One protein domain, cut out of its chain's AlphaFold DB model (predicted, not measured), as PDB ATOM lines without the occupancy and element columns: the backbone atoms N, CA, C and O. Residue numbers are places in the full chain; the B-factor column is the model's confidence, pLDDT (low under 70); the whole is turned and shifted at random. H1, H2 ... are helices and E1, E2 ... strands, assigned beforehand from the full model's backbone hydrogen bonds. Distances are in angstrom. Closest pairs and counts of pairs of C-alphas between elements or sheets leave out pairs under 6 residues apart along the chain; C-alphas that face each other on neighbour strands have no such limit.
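This is residues 94 to 146 of the 159 residues of an uncharacterized protein of Candidatus Saccharibacteria bacterium (UniProt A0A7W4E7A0). A small two-strand hairpin, E1 and E2, joins two helices that reach away from it as arms, the long H1 one way and the shorter H2 the other. The free residues 94 to 117 of H1 and 136 to 146 of H2 make the length. The printed part has 53 residues, in the order H1, E1, E2, H2; it is mostly helix, with an antiparallel sheet, and extended, with a radius of gyration of the C-alphas of 19.5 A and spans of 65 by 25 by 9 A.

E1 is residues 122 to 125, and E2 residues 128 to 131. H1, residues 94 to 119, is 37.5 A long from C-alpha 94 at (127.810, 116.553, 168.830). H2, residues 132 to 146, is 20.5 A long and ends at C-alpha 146, (146.711, 57.767, 146.295).

In the hairpin, N 123 and O 130 are 2.8 A apart, within hydrogen-bond range. The closest C-alphas of E1 and H2, Thr 122 and Tyr 132, are 5.7 A apart. H1 is apart from E2 and H2. In H1 and H2 every O i to N i+4 pair is within hydrogen-bond range.

The C-alphas farthest apart, Gln 94 and Tyr 146, are 65.7 A apart. The printed part has no cut, and its three links are tight. Residues 113 to 120 and 146 have pLDDT under 70.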
ATOM      1  N   GLN A  94     126.368 116.772 168.993       76.25
ATOM      2  CA  GLN A  94     127.810 116.553 168.830       76.25
ATOM      3  C   GLN A  94     128.277 115.226 169.443       76.25
ATOM      4  O   GLN A  94     129.145 114.555 168.886       76.25
ATOM      5  N   ALA A  95     127.696 114.825 170.578       78.44
ATOM      6  CA  ALA A  95     127.996 113.540 171.201       78.44
ATOM      7  C   ALA A  95     127.538 112.355 170.334       78.44
ATOM      8  O   ALA A  95     128.290 111.391 170.189       78.44
ATOM      9  N   ARG A  96     126.349 112.444 169.718       76.19
ATOM     10  CA  ARG A  96     125.848 111.418 168.785       76.19
ATOM     11  C   ARG A  96     126.724 111.307 167.539       76.19
ATOM     12  O   ARG A  96     127.107 110.197 167.180       76.19
ATOM     13  N   ASP A  97     127.118 112.431 166.945       80.56
ATOM     14  CA  ASP A  97     128.000 112.433 165.771       80.56
ATOM     15  C   ASP A  97     129.380 111.839 166.094       80.56
ATOM     16  O   ASP A  97     129.929 111.048 165.323       80.56
ATOM     17  N   ALA A  98     129.937 112.161 167.266       81.06
ATOM     18  CA  ALA A  98     131.212 111.608 167.715       81.06
ATOM     19  C   ALA A  98     131.137 110.096 167.994       81.06
ATOM     20  O   ALA A  98     132.092 109.366 167.712       81.06
ATOM     21  N   GLU A  99     130.020 109.614 168.540       83.12
ATOM     22  CA  GLU A  99     129.783 108.184 168.753       83.12
ATOM     23  C   GLU A  99     129.655 107.444 167.416       83.12
ATOM     24  O   GLU A  99     130.331 106.436 167.200       83.12
ATOM     25  N   GLN A 100     128.898 108.002 166.472       83.88
ATOM     26  CA  GLN A 100     128.719 107.425 165.144       83.88
ATOM     27  C   GLN A 100     130.034 107.396 164.348       83.88
ATOM     28  O   GLN A 100     130.349 106.396 163.699       83.88
ATOM     29  N   ALA A 101     130.859 108.441 164.465       86.06
ATOM     30  CA  ALA A 101     132.192 108.485 163.867       86.06
ATOM     31  C   ALA A 101     133.140 107.430 164.466       86.06
ATOM     32  O   ALA A 101     133.882 106.776 163.729       86.06
ATOM     33  N   LYS A 102     133.095 107.210 165.789       87.69
ATOM     34  CA  LYS A 102     133.849 106.121 166.432       87.69
ATOM     35  C   LYS A 102     133.382 104.752 165.949       87.69
ATOM     36  O   LYS A 102     134.218 103.895 165.673       87.69
ATOM     37  N   GLN A 103     132.075 104.551 165.812       85.38
ATOM     38  CA  GLN A 103     131.514 103.294 165.321       85.38
ATOM     39  C   GLN A 103     131.984 102.998 163.891       85.38
ATOM     40  O   GLN A 103     132.455 101.897 163.611       85.38
ATOM     41  N   ALA A 104     131.943 104.005 163.014       86.25
ATOM     42  CA  ALA A 104     132.417 103.895 161.638       86.25
ATOM     43  C   ALA A 104     133.927 103.603 161.562       86.25
ATOM     44  O   ALA A 104     134.362 102.805 160.733       86.25
ATOM     45  N   GLN A 105     134.732 104.199 162.448       86.44
ATOM     46  CA  GLN A 105     136.166 103.913 162.529       86.44
ATOM     47  C   GLN A 105     136.439 102.466 162.967       86.44
ATOM     48  O   GLN A 105     137.284 101.801 162.372       86.44
ATOM     49  N   VAL A 106     135.711 101.965 163.968       87.50
ATOM     50  CA  VAL A 106     135.841 100.576 164.435       87.50
ATOM     51  C   VAL A 106     135.426  99.586 163.343       87.50
ATOM     52  O   VAL A 106     136.114  98.591 163.131       87.50
ATOM     53  N   GLU A 107     134.345  99.865 162.613       87.50
ATOM     54  CA  GLU A 107     133.894  99.017 161.503       87.50
ATOM     55  C   GLU A 107     134.896  99.020 160.337       87.50
ATOM     56  O   GLU A 107     135.212  97.965 159.781       87.50
ATOM     57  N   ALA A 108     135.465 100.183 160.006       82.69
ATOM     58  CA  ALA A 108     136.505 100.294 158.990       82.69
ATOM     59  C   ALA A 108     137.783  99.534 159.382       82.69
ATOM     60  O   ALA A 108     138.360  98.837 158.546       82.69
ATOM     61  N   GLU A 109     138.207  99.611 160.649       83.19
ATOM     62  CA  GLU A 109     139.369  98.868 161.147       83.19
ATOM     63  C   GLU A 109     139.110  97.352 161.167       83.19
ATOM     64  O   GLU A 109     139.973  96.570 160.768       83.19
ATOM     65  N   ALA A 110     137.910  96.916 161.565       81.94
ATOM     66  CA  ALA A 110     137.524  95.506 161.523       81.94
ATOM     67  C   ALA A 110     137.530  94.957 160.089       81.94
ATOM     68  O   ALA A 110     138.086  93.886 159.835       81.94
ATOM     69  N   LYS A 111     136.988  95.722 159.136       82.00
ATOM     70  CA  LYS A 111     136.993  95.364 157.715       82.00
ATOM     71  C   LYS A 111     138.411  95.315 157.144       82.00
ATOM     72  O   LYS A 111     138.737  94.391 156.403       82.00
ATOM     73  N   ALA A 112     139.281  96.256 157.517       72.38
ATOM     74  CA  ALA A 112     140.689  96.231 157.119       72.38
ATOM     75  C   ALA A 112     141.396  94.961 157.627       72.38
ATOM     76  O   ALA A 112     141.990  94.237 156.828       72.38
ATOM     77  N   ARG A 113     141.216  94.613 158.910       69.38
ATOM     78  CA  ARG A 113     141.783  93.388 159.500       69.38
ATOM     79  C   ARG A 113     141.252  92.106 158.854       69.38
ATOM     80  O   ARG A 113     142.022  91.166 158.666       69.38
ATOM     81  N   GLU A 114     139.969  92.049 158.490       69.50
ATOM     82  CA  GLU A 114     139.397  90.919 157.739       69.50
ATOM     83  C   GLU A 114     140.058  90.777 156.359       69.50
ATOM     84  O   GLU A 114     140.440  89.679 155.946       69.50
ATOM     85  N   THR A 115     140.269  91.903 155.674       64.50
ATOM     86  CA  THR A 115     140.896  91.928 154.348       64.50
ATOM     87  C   THR A 115     142.368  91.495 154.415       64.50
ATOM     88  O   THR A 115     142.824  90.715 153.578       64.50
ATOM     89  N   GLU A 116     143.109  91.930 155.439       62.41
ATOM     90  CA  GLU A 116     144.495  91.506 155.691       62.41
ATOM     91  C   GLU A 116     144.590  90.015 156.051       62.41
ATOM     92  O   GLU A 116     145.484  89.307 155.576       62.41
ATOM     93  N   GLN A 117     143.645  89.492 156.839       62.06
ATOM     94  CA  GLN A 117     143.612  88.071 157.185       62.06
ATOM     95  C   GLN A 117     143.280  87.185 155.972       62.06
ATOM     96  O   GLN A 117     143.811  86.079 155.866       62.06
ATOM     97  N   ALA A 118     142.443  87.661 155.045       61.34
ATOM     98  CA  ALA A 118     142.155  86.968 153.791       61.34
ATOM     99  C   ALA A 118     143.379  86.926 152.857       61.34
ATOM    100  O   ALA A 118     143.657  85.888 152.258       61.34
ATOM    101  N   GLN A 119     144.160  88.011 152.784       60.31
ATOM    102  CA  GLN A 119     145.399  88.040 151.996       60.31
ATOM    103  C   GLN A 119     146.467  87.095 152.559       60.31
ATOM    104  O   GLN A 119     147.095  86.355 151.799       60.31
ATOM    105  N   ASN A 120     146.601  87.023 153.888       62.31
ATOM    106  CA  ASN A 120     147.535  86.113 154.565       62.31
ATOM    107  C   ASN A 120     147.106  84.631 154.506       62.31
ATOM    108  O   ASN A 120     147.697  83.780 155.168       62.31
ATOM    109  N   ARG A 121     146.056  84.300 153.738       73.12
ATOM    110  CA  ARG A 121     145.628  82.922 153.480       73.12
ATOM    111  C   ARG A 121     145.900  82.431 152.058       73.12
ATOM    112  O   ARG A 121     145.380  81.387 151.665       73.12
ATOM    113  N   THR A 122     146.697  83.163 151.290       82.50
ATOM    114  CA  THR A 122     147.013  82.823 149.902       82.50
ATOM    115  C   THR A 122     148.522  82.804 149.669       82.50
ATOM    116  O   THR A 122     149.272  83.512 150.336       82.50
ATOM    117  N   VAL A 123     148.979  81.976 148.734       82.38
ATOM    118  CA  VAL A 123     150.380  81.870 148.303       82.38
ATOM    119  C   VAL A 123     150.457  81.986 146.787       82.38
ATOM    120  O   VAL A 123     149.521  81.611 146.089       82.38
ATOM    121  N   ASN A 124     151.571  82.495 146.265       85.06
ATOM    122  CA  ASN A 124     151.806  82.534 144.825       85.06
ATOM    123  C   ASN A 124     152.652  81.324 144.407       85.06
ATOM    124  O   ASN A 124     153.777  81.165 144.885       85.06
ATOM    125  N   ILE A 125     152.111  80.471 143.538       82.31
ATOM    126  CA  ILE A 125     152.803  79.299 142.994       82.31
ATOM    127  C   ILE A 125     152.742  79.403 141.471       82.31
ATOM    128  O   ILE A 125     151.667  79.409 140.886       82.31
ATOM    129  N   GLY A 126     153.902  79.512 140.815       82.56
ATOM    130  CA  GLY A 126     153.972  79.557 139.348       82.56
ATOM    131  C   GLY A 126     153.361  80.803 138.692       82.56
ATOM    132  O   GLY A 126     153.165  80.796 137.482       82.56
ATOM    133  N   GLY A 127     153.083  81.869 139.451       85.75
ATOM    134  CA  GLY A 127     152.440  83.091 138.956       85.75
ATOM    135  C   GLY A 127     150.947  83.189 139.283       85.75
ATOM    136  O   GLY A 127     150.372  84.260 139.099       85.75
ATOM    137  N   GLU A 128     150.336  82.127 139.814       86.25
ATOM    138  CA  GLU A 128     148.937  82.110 140.250       86.25
ATOM    139  C   GLU A 128     148.820  82.233 141.774       86.25
ATOM    140  O   GLU A 128     149.573  81.618 142.533       86.25
ATOM    141  N   THR A 129     147.849  83.026 142.231       88.25
ATOM    142  CA  THR A 129     147.499  83.154 143.651       88.25
ATOM    143  C   THR A 129     146.552  82.025 144.046       88.25
ATOM    144  O   THR A 129     145.422  81.966 143.571       88.25
ATOM    145  N   ILE A 130     147.001  81.147 144.943       85.44
ATOM    146  CA  ILE A 130     146.271  79.962 145.407       85.44
ATOM    147  C   ILE A 130     145.956  80.107 146.899       85.44
ATOM    148  O   ILE A 130     146.822  80.488 147.687       85.44
ATOM    149  N   SER A 131     144.728  79.789 147.316       88.44
ATOM    150  CA  SER A 131     144.327  79.794 148.729       88.44
ATOM    151  C   SER A 131     144.847  78.564 149.480       88.44
ATOM    152  O   SER A 131     144.812  77.448 148.961       88.44
ATOM    153  N   TYR A 132     145.252  78.719 150.747       82.62
ATOM    154  CA  TYR A 132     145.601  77.580 151.609       82.62
ATOM    155  C   TYR A 132     144.448  76.578 151.757       82.62
ATOM    156  O   TYR A 132     144.704  75.391 151.956       82.62
ATOM    157  N   GLY A 133     143.193  77.028 151.647       85.75
ATOM    158  CA  GLY A 133     142.026  76.140 151.673       85.75
ATOM    159  C   GLY A 133     141.991  75.181 150.481       85.75
ATOM    160  O   GLY A 133     141.720  73.989 150.650       85.75
ATOM    161  N   ASP A 134     142.345  75.678 149.297       85.31
ATOM    162  CA  ASP A 134     142.400  74.883 148.070       85.31
ATOM    163  C   ASP A 134     143.579  73.906 148.110       85.31
ATOM    164  O   ASP A 134     143.426  72.733 147.770       85.31
ATOM    165  N   ILE A 135     144.732  74.352 148.625       83.50
ATOM    166  CA  ILE A 135     145.922  73.506 148.821       83.50
ATOM    167  C   ILE A 135     145.616  72.356 149.784       83.50
ATOM    168  O   ILE A 135     145.922  71.199 149.494       83.50
ATOM    169  N   TRP A 136     144.986  72.651 150.924       84.38
ATOM    170  CA  TRP A 136     144.629  71.628 151.902       84.38
ATOM    171  C   TRP A 136     143.612  70.631 151.332       84.38
ATOM    172  O   TRP A 136     143.783  69.422 151.486       84.38
ATOM    173  N   SER A 137     142.601  71.115 150.611       84.00
ATOM    174  CA  SER A 137     141.595  70.262 149.967       84.00
ATOM    175  C   SER A 137     142.209  69.366 148.886       84.00
ATOM    176  O   SER A 137     141.905  68.173 148.822       84.00
ATOM    177  N   ALA A 138     143.132  69.895 148.077       83.94
ATOM    178  CA  ALA A 138     143.884  69.119 147.095       83.94
ATOM    179  C   ALA A 138     144.754  68.040 147.762       83.94
ATOM    180  O   ALA A 138     144.757  66.895 147.311       83.94
ATOM    181  N   GLN A 139     145.425  68.362 148.876       80.62
ATOM    182  CA  GLN A 139     146.215  67.395 149.644       80.62
ATOM    183  C   GLN A 139     145.346  66.274 150.226       80.62
ATOM    184  O   GLN A 139     145.734  65.107 150.175       80.62
ATOM    185  N   GLN A 140     144.168  66.598 150.766       82.75
ATOM    186  CA  GLN A 140     143.233  65.593 151.276       82.75
ATOM    187  C   GLN A 140     142.727  64.680 150.159       82.75
ATOM    188  O   GLN A 140     142.722  63.462 150.327       82.75
ATOM    189  N   ASN A 141     142.370  65.238 149.001       82.69
ATOM    190  CA  ASN A 141     141.955  64.449 147.840       82.69
ATOM    191  C   ASN A 141     143.084  63.552 147.318       82.69
ATOM    192  O   ASN A 141     142.847  62.383 147.016       82.69
ATOM    193  N   TYR A 142     144.321  64.055 147.268       81.00
ATOM    194  CA  TYR A 142     145.491  63.254 146.910       81.00
ATOM    195  C   TYR A 142     145.709  62.106 147.902       81.00
ATOM    196  O   TYR A 142     145.868  60.958 147.496       81.00
ATOM    197  N   ASN A 143     145.632  62.386 149.204       79.56
ATOM    198  CA  ASN A 143     145.765  61.373 150.250       79.56
ATOM    199  C   ASN A 143     144.625  60.340 150.217       79.56
ATOM    200  O   ASN A 143     144.857  59.175 150.513       79.56
ATOM    201  N   GLN A 144     143.410  60.718 149.823       73.38
ATOM    202  CA  GLN A 144     142.303  59.769 149.661       73.38
ATOM    203  C   GLN A 144     142.425  58.931 148.382       73.38
ATOM    204  O   GLN A 144     142.067  57.758 148.382       73.38
ATOM    205  N   THR A 145     142.948  59.515 147.303       72.69
ATOM    206  CA  THR A 145     143.036  58.857 145.986       72.69
ATOM    207  C   THR A 145     144.276  57.972 145.862       72.69
ATOM    208  O   THR A 145     144.216  56.897 145.275       72.69
ATOM    209  N   TYR A 146     145.400  58.408 146.432       67.94
ATOM    210  CA  TYR A 146     146.711  57.767 146.295       67.94
ATOM    211  C   TYR A 146     147.354  57.397 147.637       67.94
ATOM    212  O   TYR A 146     148.319  56.636 147.659       67.94
TER     213      TYR A 146